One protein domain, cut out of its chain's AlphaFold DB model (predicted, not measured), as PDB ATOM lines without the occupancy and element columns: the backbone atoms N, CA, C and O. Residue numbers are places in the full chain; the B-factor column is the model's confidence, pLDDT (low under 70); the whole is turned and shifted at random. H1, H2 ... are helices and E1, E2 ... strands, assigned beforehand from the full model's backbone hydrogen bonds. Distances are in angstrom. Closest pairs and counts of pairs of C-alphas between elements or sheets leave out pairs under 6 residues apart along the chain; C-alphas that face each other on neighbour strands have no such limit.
ATOM      1  N   ASP A  24      10.639 -41.266 -20.429       61.88
ATOM      2  CA  ASP A  24      10.042 -39.915 -20.394       61.88
ATOM      3  C   ASP A  24       8.553 -39.774 -20.804       61.88
ATOM      4  O   ASP A  24       8.039 -38.665 -20.831       61.88
ATOM      5  N   ASP A  25       7.792 -40.861 -21.002       73.88
ATOM      6  CA  ASP A  25       6.349 -40.782 -21.344       73.88
ATOM      7  C   ASP A  25       5.405 -40.750 -20.116       73.88
ATOM      8  O   ASP A  25       4.207 -41.030 -20.229       73.88
ATOM      9  N   ARG A  26       5.907 -40.486 -18.904       83.94
ATOM     10  CA  ARG A  26       5.125 -40.679 -17.665       83.94
ATOM     11  C   ARG A  26       3.864 -39.815 -17.641       83.94
ATOM     12  O   ARG A  26       2.793 -40.290 -17.247       83.94
ATOM     13  N   GLU A  27       3.981 -38.570 -18.066       87.06
ATOM     14  CA  GLU A  27       2.905 -37.595 -18.121       87.06
ATOM     15  C   GLU A  27       1.880 -37.986 -19.190       87.06
ATOM     16  O   GLU A  27       0.682 -38.006 -18.907       87.06
ATOM     17  N   LEU A  28       2.338 -38.406 -20.377       88.12
ATOM     18  CA  LEU A  28       1.470 -38.880 -21.461       88.12
ATOM     19  C   LEU A  28       0.685 -40.128 -21.039       88.12
ATOM     20  O   LEU A  28      -0.527 -40.208 -21.235       88.12
ATOM     21  N   LEU A  29       1.344 -41.092 -20.394       88.69
ATOM     22  CA  LEU A  29       0.685 -42.290 -19.872       88.69
ATOM     23  C   LEU A  29      -0.324 -41.946 -18.771       88.69
ATOM     24  O   LEU A  29      -1.406 -42.533 -18.720       88.69
ATOM     25  N   THR A  30       0.007 -40.988 -17.905       90.31
ATOM     26  CA  THR A  30      -0.901 -40.511 -16.856       90.31
ATOM     27  C   THR A  30      -2.133 -39.847 -17.468       90.31
ATOM     28  O   THR A  30      -3.257 -40.182 -17.088       90.31
ATOM     29  N   LEU A  31      -1.950 -38.977 -18.466       91.56
ATOM     30  CA  LEU A  31      -3.046 -38.350 -19.199       91.56
ATOM     31  C   LEU A  31      -3.915 -39.397 -19.906       91.56
ATOM     32  O   LEU A  31      -5.134 -39.375 -19.762       91.56
ATOM     33  N   ALA A  32      -3.307 -40.368 -20.589       91.88
ATOM     34  CA  ALA A  32      -4.030 -41.447 -21.257       91.88
ATOM     35  C   ALA A  32      -4.906 -42.232 -20.266       91.88
ATOM     36  O   ALA A  32      -6.086 -42.464 -20.523       91.88
ATOM     37  N   GLN A  33      -4.370 -42.573 -19.089       90.69
ATOM     38  CA  GLN A  33      -5.144 -43.224 -18.030       90.69
ATOM     39  C   GLN A  33      -6.307 -42.359 -17.528       90.69
ATOM     40  O   GLN A  33      -7.383 -42.895 -17.260       90.69
ATOM     41  N   ILE A  34      -6.112 -41.045 -17.379       92.25
ATOM     42  CA  ILE A  34      -7.172 -40.112 -16.967       92.25
ATOM     43  C   ILE A  34      -8.280 -40.061 -18.020       92.25
ATOM     44  O   ILE A  34      -9.454 -40.139 -17.658       92.25
ATOM     45  N   LEU A  35      -7.931 -39.983 -19.307       93.94
ATOM     46  CA  LEU A  35      -8.911 -39.920 -20.392       93.94
ATOM     47  C   LEU A  35      -9.697 -41.229 -20.531       93.94
ATOM     48  O   LEU A  35     -10.898 -41.178 -20.784       93.94
ATOM     49  N   VAL A  36      -9.072 -42.388 -20.294       93.38
ATOM     50  CA  VAL A  36      -9.790 -43.674 -20.218       93.38
ATOM     51  C   VAL A  36     -10.751 -43.690 -19.028       93.38
ATOM     52  O   VAL A  36     -11.917 -44.029 -19.185       93.38
ATOM     53  N   LYS A  37     -10.292 -43.292 -17.833       94.06
ATOM     54  CA  LYS A  37     -11.132 -43.261 -16.619       94.06
ATOM     55  C   LYS A  37     -12.282 -42.255 -16.700       94.06
ATOM     56  O   LYS A  37     -13.244 -42.387 -15.953       94.06
ATOM     57  N   SER A  38     -12.146 -41.247 -17.554       93.25
ATOM     58  CA  SER A  38     -13.156 -40.214 -17.799       93.25
ATOM     59  C   SER A  38     -14.096 -40.557 -18.960       93.25
ATOM     60  O   SER A  38     -14.861 -39.691 -19.369       93.25
ATOM     61  N   ASP A  39     -14.019 -41.775 -19.513       92.19
ATOM     62  CA  ASP A  39     -14.788 -42.226 -20.684       92.19
ATOM     63  C   ASP A  39     -14.591 -41.353 -21.947       92.19
ATOM     64  O   ASP A  39     -15.451 -41.298 -22.825       92.19
ATOM     65  N   ILE A  40     -13.439 -40.681 -22.065       93.56
ATOM     66  CA  ILE A  40     -13.059 -39.865 -23.234       93.56
ATOM     67  C   ILE A  40     -12.250 -40.692 -24.239       93.56
ATOM     68  O   ILE A  40     -12.454 -40.592 -25.452       93.56
ATOM     69  N   ALA A  41     -11.321 -41.514 -23.746       93.44
ATOM     70  CA  ALA A  41     -10.453 -42.343 -24.576       93.44
ATOM     71  C   ALA A  41     -11.048 -43.734 -24.812       93.44
ATOM     72  O   ALA A  41     -11.695 -44.298 -23.932       93.44
ATOM     73  N   SER A  42     -10.817 -44.311 -25.996       91.94
ATOM     74  CA  SER A  42     -11.297 -45.661 -26.326       91.94
ATOM     75  C   SER A  42     -10.173 -46.666 -26.531       91.94
ATOM     76  O   SER A  42      -9.026 -46.296 -26.751       91.94
ATOM     77  N   VAL A  43     -10.508 -47.955 -26.504       89.56
ATOM     78  CA  VAL A  43      -9.566 -49.029 -26.859       89.56
ATOM     79  C   VAL A  43      -9.270 -49.037 -28.365       89.56
ATOM     80  O   VAL A  43      -8.156 -49.352 -28.766       89.56
ATOM     81  N   GLU A  44     -10.227 -48.636 -29.204       91.06
ATOM     82  CA  GLU A  44     -10.047 -48.604 -30.660       91.06
ATOM     83  C   GLU A  44      -8.941 -47.623 -31.074       91.06
ATOM     84  O   GLU A  44      -8.096 -47.955 -31.909       91.06
ATOM     85  N   ASP A  45      -8.873 -46.443 -30.445       91.94
ATOM     86  CA  ASP A  45      -7.805 -45.475 -30.734       91.94
ATOM     87  C   ASP A  45      -6.423 -46.028 -30.342       91.94
ATOM     88  O   ASP A  45      -5.427 -45.697 -30.983       91.94
ATOM     89  N   TRP A  46      -6.349 -46.899 -29.326       92.25
ATOM     90  CA  TRP A  46      -5.100 -47.521 -28.863       92.25
ATOM     91  C   TRP A  46      -4.575 -48.556 -29.857       92.25
ATOM     92  O   TRP A  46      -3.374 -48.646 -30.121       92.25
ATOM     93  N   GLU A  47      -5.479 -49.333 -30.445       91.12
ATOM     94  CA  GLU A  47      -5.126 -50.270 -31.509       91.12
ATOM     95  C   GLU A  47      -4.692 -49.518 -32.770       91.12
ATOM     96  O   GLU A  47      -3.644 -49.819 -33.346       91.12
ATOM     97  N   ARG A  48      -5.446 -48.480 -33.155       92.06
ATOM     98  CA  ARG A  48      -5.154 -47.642 -34.327       92.06
ATOM     99  C   ARG A  48      -3.869 -46.832 -34.193       92.06
ATOM    100  O   ARG A  48      -3.225 -46.573 -35.208       92.06
ATOM    101  N   SER A  49      -3.468 -46.459 -32.978       91.50
ATOM    102  CA  SER A  49      -2.200 -45.759 -32.745       91.50
ATOM    103  C   SER A  49      -0.973 -46.658 -32.929       91.50
ATOM    104  O   SER A  49       0.157 -46.174 -32.877       91.50
ATOM    105  N   GLY A  50      -1.167 -47.967 -33.134       89.00
ATOM    106  CA  GLY A  50      -0.076 -48.934 -33.112       89.00
ATOM    107  C   GLY A  50       0.547 -49.041 -31.722       89.00
ATOM    108  O   GLY A  50       1.754 -49.271 -31.625       89.00
ATOM    109  N   ARG A  51      -0.266 -48.851 -30.667       86.12
ATOM    110  CA  ARG A  51       0.140 -48.902 -29.254       86.12
ATOM    111  C   ARG A  51       1.221 -47.884 -28.889       86.12
ATOM    112  O   ARG A  51       2.120 -48.164 -28.101       86.12
ATOM    113  N   ASP A  52       1.139 -46.711 -29.503       87.81
ATOM    114  CA  ASP A  52       1.972 -45.547 -29.217       87.81
ATOM    115  C   ASP A  52       1.166 -44.538 -28.387       87.81
ATOM    116  O   ASP A  52       0.027 -44.225 -28.747       87.81
ATOM    117  N   ALA A  53       1.715 -44.079 -27.257       87.12
ATOM    118  CA  ALA A  53       0.993 -43.249 -26.288       87.12
ATOM    119  C   ALA A  53       0.709 -41.833 -26.813       87.12
ATOM    120  O   ALA A  53      -0.410 -41.339 -26.664       87.12
ATOM    121  N   ALA A  54       1.678 -41.201 -27.478       86.69
ATOM    122  CA  ALA A  54       1.509 -39.869 -28.051       86.69
ATOM    123  C   ALA A  54       0.474 -39.884 -29.188       86.69
ATOM    124  O   ALA A  54      -0.481 -39.102 -29.187       86.69
ATOM    125  N   LYS A  55       0.586 -40.841 -30.119       89.75
ATOM    126  CA  LYS A  55      -0.402 -41.031 -31.194       89.75
ATOM    127  C   LYS A  55      -1.775 -41.400 -30.647       89.75
ATOM    128  O   LYS A  55      -2.779 -40.961 -31.198       89.75
ATOM    129  N   TYR A  56      -1.835 -42.189 -29.576       92.69
ATOM    130  CA  TYR A  56      -3.090 -42.544 -28.919       92.69
ATOM    131  C   TYR A  56      -3.825 -41.317 -28.385       92.69
ATOM    132  O   TYR A  56      -5.016 -41.149 -28.651       92.69
ATOM    133  N   LEU A  57      -3.109 -40.446 -27.671       92.44
ATOM    134  CA  LEU A  57      -3.652 -39.193 -27.157       92.44
ATOM    135  C   LEU A  57      -4.096 -38.270 -28.291       92.44
ATOM    136  O   LEU A  57      -5.212 -37.759 -28.246       92.44
ATOM    137  N   SER A  58      -3.275 -38.124 -29.333       91.38
ATOM    138  CA  SER A  58      -3.618 -37.325 -30.511       91.38
ATOM    139  C   SER A  58      -4.913 -37.813 -31.175       91.38
ATOM    140  O   SER A  58      -5.851 -37.035 -31.340       91.38
ATOM    141  N   LEU A  59      -5.026 -39.116 -31.470       93.94
ATOM    142  CA  LEU A  59      -6.236 -39.704 -32.061       93.94
ATOM    143  C   LEU A  59      -7.461 -39.549 -31.153       93.94
ATOM    144  O   LEU A  59      -8.540 -39.193 -31.630       93.94
ATOM    145  N   THR A  60      -7.283 -39.775 -29.849       94.81
ATOM    146  CA  THR A  60      -8.342 -39.627 -28.846       94.81
ATOM    147  C   THR A  60      -8.885 -38.201 -28.828       94.81
ATOM    148  O   THR A  60     -10.095 -38.005 -28.939       94.81
ATOM    149  N   LEU A  61      -8.003 -37.201 -28.713       93.38
ATOM    150  CA  LEU A  61      -8.387 -35.790 -28.671       93.38
ATOM    151  C   LEU A  61      -9.039 -35.361 -29.989       93.38
ATOM    152  O   LEU A  61     -10.121 -34.781 -29.963       93.38
ATOM    153  N   GLN A  62      -8.459 -35.723 -31.139       92.12
ATOM    154  CA  GLN A  62      -9.031 -35.420 -32.457       92.12
ATOM    155  C   GLN A  62     -10.444 -35.987 -32.629       92.12
ATOM    156  O   GLN A  62     -11.332 -35.311 -33.159       92.12
ATOM    157  N   ARG A  63     -10.674 -37.233 -32.198       93.88
ATOM    158  CA  ARG A  63     -12.010 -37.834 -32.222       93.88
ATOM    159  C   ARG A  63     -12.952 -37.099 -31.276       93.88
ATOM    160  O   ARG A  63     -14.036 -36.704 -31.699       93.88
ATOM    161  N   TRP A  64     -12.535 -36.902 -30.028       93.94
ATOM    162  CA  TRP A  64     -13.355 -36.256 -29.010       93.94
ATOM    163  C   TRP A  64     -13.803 -34.864 -29.458       93.94
ATOM    164  O   TRP A  64     -14.992 -34.556 -29.422       93.94
ATOM    165  N   ILE A  65     -12.883 -34.051 -29.978       91.81
ATOM    166  CA  ILE A  65     -13.170 -32.718 -30.520       91.81
ATOM    167  C   ILE A  65     -14.189 -32.803 -31.654       91.81
ATOM    168  O   ILE A  65     -15.187 -32.085 -31.643       91.81
ATOM    169  N   ARG A  66     -13.998 -33.724 -32.604       92.25
ATOM    170  CA  ARG A  66     -14.919 -33.924 -33.732       92.25
ATOM    171  C   ARG A  66     -16.341 -34.251 -33.277       92.25
ATOM    172  O   ARG A  66     -17.292 -33.715 -33.844       92.25
ATOM    173  N   GLU A  67     -16.482 -35.097 -32.263       94.12
ATOM    174  CA  GLU A  67     -17.772 -35.482 -31.674       94.12
ATOM    175  C   GLU A  67     -18.419 -34.344 -30.868       94.12
ATOM    176  O   GLU A  67     -19.644 -34.271 -30.777       94.12
ATOM    177  N   HIS A  68     -17.612 -33.414 -30.350       91.69
ATOM    178  CA  HIS A  68     -18.046 -32.329 -29.464       91.69
ATOM    179  C   HIS A  68     -18.057 -30.947 -30.132       91.69
ATOM    180  O   HIS A  68     -17.996 -29.920 -29.459       91.69
ATOM    181  N   GLY A  69     -18.208 -30.906 -31.458       89.31
ATOM    182  CA  GLY A  69     -18.437 -29.662 -32.198       89.31
ATOM    183  C   GLY A  69     -17.221 -29.093 -32.922       89.31
ATOM    184  O   GLY A  69     -17.348 -28.020 -33.508       89.31
ATOM    185  N   GLY A  70     -16.101 -29.817 -32.976       89.56
ATOM    186  CA  GLY A  70     -14.900 -29.437 -33.730       89.56
ATOM    187  C   GLY A  70     -15.208 -29.039 -35.170       89.56
ATOM    188  O   GLY A  70     -14.874 -27.947 -35.592       89.56
ATOM    189  N   VAL A  71     -16.039 -29.817 -35.876       89.62
ATOM    190  CA  VAL A  71     -16.442 -29.495 -37.263       89.62
ATOM    191  C   VAL A  71     -17.145 -28.135 -37.388       89.62
ATOM    192  O   VAL A  71     -17.107 -27.511 -38.445       89.62
ATOM    193  N   ALA A  72     -17.852 -27.679 -36.351       89.56
ATOM    194  CA  ALA A  72     -18.477 -26.359 -36.355       89.56
ATOM    195  C   ALA A  72     -17.471 -25.245 -36.029       89.56
ATOM    196  O   ALA A  72     -17.616 -24.147 -36.568       89.56
ATOM    197  N   ILE A  73     -16.481 -25.540 -35.181       86.56
ATOM    198  CA  ILE A  73     -15.379 -24.645 -34.821       86.56
ATOM    199  C   ILE A  73     -14.468 -24.434 -36.036       86.56
ATOM    200  O   ILE A  73     -14.356 -23.296 -36.477       86.56
ATOM    201  N   ASP A  74     -13.982 -25.506 -36.667       86.06
ATOM    202  CA  ASP A  74     -13.073 -25.480 -37.830       86.06
ATOM    203  C   ASP A  74     -13.652 -24.724 -39.039       86.06
ATOM    204  O   ASP A  74     -12.946 -24.283 -39.936       86.06
ATOM    205  N   ARG A  75     -14.981 -24.582 -39.114       86.50
ATOM    206  CA  ARG A  75     -15.647 -23.806 -40.179       86.50
ATOM    207  C   ARG A  75     -15.586 -22.298 -39.964       86.50
ATOM    208  O   ARG A  75     -15.994 -21.549 -40.853       86.50
ATOM    209  N   ARG A  76     -15.277 -21.862 -38.746       84.31
ATOM    210  CA  ARG A  76     -15.472 -20.487 -38.274       84.31
ATOM    211  C   ARG A  76     -14.225 -19.897 -37.646       84.31
ATOM    212  O   ARG A  76     -14.152 -18.676 -37.602       84.31
ATOM    213  N   PHE A  77     -13.316 -20.732 -37.167       85.38
ATOM    214  CA  PHE A  77     -12.093 -20.336 -36.499       85.38
ATOM    215  C   PHE A  77     -10.948 -21.192 -37.023       85.38
ATOM    216  O   PHE A  77     -11.102 -22.407 -37.146       85.38
ATOM    217  N   ASP A  78      -9.821 -20.542 -37.279       85.50
ATOM    218  CA  ASP A  78      -8.559 -21.199 -37.590       85.50
ATOM    219  C   ASP A  78      -7.828 -21.388 -36.257       85.50
ATOM    220  O   ASP A  78      -7.202 -20.456 -35.753       85.50
ATOM    221  N   LEU A  79      -8.041 -22.547 -35.625       85.88
ATOM    222  CA  LEU A  79      -7.483 -22.901 -34.320       85.88
ATOM    223  C   LEU A  79      -6.689 -24.193 -34.425       85.88
ATOM    224  O   LEU A  79      -7.220 -25.202 -34.893       85.88
ATOM    225  N   ASP A  80      -5.499 -24.165 -33.851       85.25
ATOM    226  CA  ASP A  80      -4.694 -25.334 -33.580       85.25
ATOM    227  C   ASP A  80      -4.783 -25.736 -32.106       85.25
ATOM    228  O   ASP A  80      -5.189 -24.980 -31.214       85.25
ATOM    229  N   LEU A  81      -4.516 -27.021 -31.874       86.75
ATOM    230  CA  LEU A  81      -4.485 -27.617 -30.549       86.75
ATOM    231  C   LEU A  81      -3.227 -28.462 -30.413       86.75
ATOM    232  O   LEU A  81      -3.117 -29.538 -31.012       86.75
ATOM    233  N   THR A  82      -2.340 -28.021 -29.535       87.44
ATOM    234  CA  THR A  82      -1.048 -28.657 -29.304       87.44
ATOM    235  C   THR A  82      -0.985 -29.238 -27.896       87.44
ATOM    236  O   THR A  82      -1.332 -28.585 -26.914       87.44
ATOM    237  N   LEU A  83      -0.547 -30.495 -27.785       88.69
ATOM    238  CA  LEU A  83      -0.203 -31.122 -26.509       88.69
ATOM    239  C   LEU A  83       1.322 -31.186 -26.410       88.69
ATOM    240  O   LEU A  83       1.946 -31.899 -27.194       88.69
ATOM    241  N   SER A  84       1.902 -30.459 -25.459       87.19
ATOM    242  CA  SER A  84       3.351 -30.266 -25.364       87.19
ATOM    243  C   SER A  84       3.847 -30.343 -23.920       87.19
ATOM    244  O   SER A  84       3.121 -30.018 -22.981       87.19
ATOM    245  N   ASP A  85       5.094 -30.768 -23.731       85.88
ATOM    246  CA  ASP A  85       5.831 -30.628 -22.468       85.88
ATOM    247  C   ASP A  85       6.508 -29.249 -22.349       85.88
ATOM    248  O   ASP A  85       7.181 -28.968 -21.359       85.88
ATOM    249  N   ARG A  86       6.310 -28.373 -23.341       85.75
ATOM    250  CA  ARG A  86       6.798 -26.992 -23.393       85.75
ATOM    251  C   ARG A  86       5.625 -26.034 -23.516       85.75
ATOM    252  O   ARG A  86       4.628 -26.347 -24.163       85.75
ATOM    253  N   LEU A  87       5.759 -24.862 -22.905       83.69
ATOM    254  CA  LEU A  87       4.741 -23.818 -22.995       83.69
ATOM    255  C   LEU A  87       4.794 -23.078 -24.336       83.69
ATOM    256  O   LEU A  87       3.759 -22.645 -24.833       83.69
ATOM    257  N   VAL A  88       5.992 -22.927 -24.906       80.88
ATOM    258  CA  VAL A  88       6.219 -22.193 -26.150       80.88
ATOM    259  C   VAL A  88       7.171 -22.979 -27.046       80.88
ATOM    260  O   VAL A  88       8.212 -23.450 -26.586       80.88
ATOM    261  N   ASP A  89       6.831 -23.100 -28.327       70.62
ATOM    262  CA  ASP A  89       7.510 -24.012 -29.259       70.62
ATOM    263  C   ASP A  89       8.960 -23.626 -29.586       70.62
ATOM    264  O   ASP A  89       9.759 -24.487 -29.955       70.62
ATOM    265  N   TYR A  90       9.329 -22.351 -29.429       74.31
ATOM    266  CA  TYR A  90      10.704 -21.879 -29.626       74.31
ATOM    267  C   TYR A  90      11.564 -21.926 -28.355       74.31
ATOM    268  O   TYR A  90      12.751 -21.606 -28.417       74.31
ATOM    269  N   SER A  91      10.992 -22.306 -27.207       75.94
ATOM    270  CA  SER A  91      11.746 -22.471 -25.966       75.94
ATOM    271  C   SER A  91      12.382 -23.859 -25.900       75.94
ATOM    272  O   SER A  91      11.759 -24.872 -26.231       75.94
ATOM    273  N   ASP A  92      13.625 -23.922 -25.424       76.62
ATOM    274  CA  ASP A  92      14.267 -25.183 -25.037       76.62
ATOM    275  C   ASP A  92      13.918 -25.595 -23.597       76.62
ATOM    276  O   ASP A  92      14.228 -26.713 -23.175       76.62
ATOM    277  N   GLU A  93      13.245 -24.721 -22.843       81.56
ATOM    278  CA  GLU A  93      12.809 -24.998 -21.479       81.56
ATOM    279  C   GLU A  93      11.563 -25.885 -21.485       81.56
ATOM    280  O   GLU A  93      10.501 -25.527 -22.000       81.56
ATOM    281  N   ARG A  94      11.693 -27.068 -20.877       82.88
ATOM    282  CA  ARG A  94      10.540 -27.906 -20.545       82.88
ATOM    283  C   ARG A  94       9.785 -27.299 -19.372       82.88
ATOM    284  O   ARG A  94      10.378 -26.679 -18.486       82.88
ATOM    285  N   GLY A  95       8.484 -27.556 -19.339       80.38
ATOM    286  CA  GLY A  95       7.676 -27.315 -18.159       80.38
ATOM    287  C   GLY A  95       8.199 -28.094 -16.946       80.38
ATOM    288  O   GLY A  95       8.981 -29.042 -17.087       80.38
ATOM    289  N   PRO A  96       7.753 -27.725 -15.735       82.69
ATOM    290  CA  PRO A  96       8.079 -28.469 -14.526       82.69
ATOM    291  C   PRO A  96       7.735 -29.958 -14.669       82.69
ATOM    292  O   PRO A  96       6.731 -30.303 -15.297       82.69
ATOM    293  N   GLU A  97       8.524 -30.840 -14.045       82.50
ATOM    294  CA  GLU A  97       8.266 -32.289 -14.048       82.50
ATOM    295  C   GLU A  97       6.803 -32.588 -13.671       82.50
ATOM    296  O   GLU A  97       6.262 -32.008 -12.725       82.50
ATOM    297  N   GLY A  98       6.148 -33.488 -14.410       82.81
ATOM    298  CA  GLY A  98       4.731 -33.783 -14.219       82.81
ATOM    299  C   GLY A  98       3.762 -32.865 -14.972       82.81
ATOM    300  O   GLY A  98       2.551 -33.028 -14.803       82.81
ATOM    301  N   THR A  99       4.247 -31.919 -15.785       84.75
ATOM    302  CA  THR A  99       3.403 -30.942 -16.494       84.75
ATOM    303  C   THR A  99       3.276 -31.265 -17.980       84.75
ATOM    304  O   THR A  99       4.263 -31.511 -18.664       84.75
ATOM    305  N   LEU A 100       2.043 -31.203 -18.486       87.62
ATOM    306  CA  LEU A 100       1.739 -31.120 -19.913       87.62
ATOM    307  C   LEU A 100       0.853 -29.903 -20.151       87.62
ATOM    308  O   LEU A 100      -0.103 -29.665 -19.407       87.62
ATOM    309  N   TYR A 101       1.149 -29.175 -21.215       87.19
ATOM    310  CA  TYR A 101       0.367 -28.052 -21.692       87.19
ATOM    311  C   TYR A 101      -0.542 -28.517 -22.820       87.19
ATOM    312  O   TYR A 101      -0.099 -29.172 -23.761       87.19
ATOM    313  N   LEU A 102      -1.821 -28.167 -22.714       87.38
ATOM    314  CA  LEU A 102      -2.757 -28.227 -23.824       87.38
ATOM    315  C   LEU A 102      -2.978 -26.792 -24.303       87.38
ATOM    316  O   LEU A 102      -3.657 -26.012 -23.631       87.38
ATOM    317  N   ILE A 103      -2.347 -26.450 -25.415       86.12
ATOM    318  CA  ILE A 103      -2.273 -25.100 -25.967       86.12
ATOM    319  C   ILE A 103      -3.303 -24.998 -27.086       86.12
ATOM    320  O   ILE A 103      -3.376 -25.889 -27.928       86.12
ATOM    321  N   VAL A 104      -4.116 -23.942 -27.050       85.38
ATOM    322  CA  VAL A 104      -5.037 -23.577 -28.131       85.38
ATOM    323  C   VAL A 104      -4.548 -22.264 -28.709       85.38
ATOM    324  O   VAL A 104      -4.598 -21.240 -28.021       85.38
ATOM    325  N   ASP A 105      -4.101 -22.293 -29.951       83.06
ATOM    326  CA  ASP A 105      -3.501 -21.163 -30.640       83.06
ATOM    327  C   ASP A 105      -4.246 -20.875 -31.949       83.06
ATOM    328  O   ASP A 105      -4.559 -21.788 -32.708       83.06
ATOM    329  N   PRO A 106      -4.629 -19.615 -32.207       85.44
ATOM    330  CA  PRO A 106      -5.209 -19.252 -33.486       85.44
ATOM    331  C   PRO A 106      -4.118 -19.014 -34.531       85.44
ATOM    332  O   PRO A 106      -3.254 -18.159 -34.346       85.44
ATOM    333  N   ASP A 107      -4.247 -19.685 -35.671       82.06
ATOM    334  CA  ASP A 107      -3.470 -19.408 -36.889       82.06
ATOM    335  C   ASP A 107      -3.940 -18.122 -37.585       82.06
ATOM    336  O   ASP A 107      -3.217 -17.475 -38.350       82.06
ATOM    337  N   GLY A 108      -5.192 -17.750 -37.330       82.88
ATOM    338  CA  GLY A 108      -5.864 -16.623 -37.944       82.88
ATOM    339  C   GLY A 108      -6.970 -16.073 -37.055       82.88
ATOM    340  O   GLY A 108      -7.506 -16.747 -36.174       82.88
TER     341      GLY A 108
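This is residues 24 to 108 of the 256 residues of an uncharacterized protein of Acidobacteria bacterium (UniProt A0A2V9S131). A two-stranded hairpin, E1 and E2, is set beside a small cluster of three helices, in which H1 and H2 both pack on the long H3; E1 is the strand nearer to H3. The short H4 lies where the chain turns from the end of H3 back to the hairpin, and a long loop, residues 85 to 100, joins the strands. The printed part has 85 residues, with four named helices and then two antiparallel strands, in the order H1 H2 H3 H4 E1 E2; the class is mixed. It is only just compact, close to loose, with a radius of gyration of the C-alphas of 13.8 A and spans of 36 by 34 by 22 A.

E1, residues 79 to 84, and E2, residues 101 to 106, form an antiparallel hairpin at 158 degrees; N 82 and O 103 are within hydrogen-bond range at 2.9 A, as are N 103 and O 82 at 2.8 A. H3, residues 53 to 67, is near E1, with 8 pairs of C-alphas within 10 A, but apart from E2. H1, residues 26 to 37, touches H3 with residues 28 to 32 alone, the same way at a steep tilt of 39 degrees; the closest C-alphas, of Ala 32 and Leu 57, are 6.3 A apart. H2, residues 43 to 48, touches H3, opposite ways at a steep tilt of 67 degrees; the closest C-alphas, of Trp 46 and Tyr 56, are 5.4 A apart. H1 and H2 are apart. H4, residues 70 to 73, meets H3 only through their link. In H1, H2 and H3 every O i to N i+4 pair is within hydrogen-bond range; H4 is too short for such a pair.

E1 is 15.9 A long and E2 15.7 A, H3 21.0 A and H1 16.5 A. H1 begins at C-alpha 26 (5.125, -40.679, -17.665), and E2 ends at C-alpha 106 (-5.209, -19.252, -33.486).

The two C-alphas farthest apart, of Asp 24 and Arg 76, are 36.7 A apart. The printed part has no cut. The link from E1 to E2 is long; the other links are tight. Mean pLDDT of the printed part is 87.4, with residue 24 alone under 70.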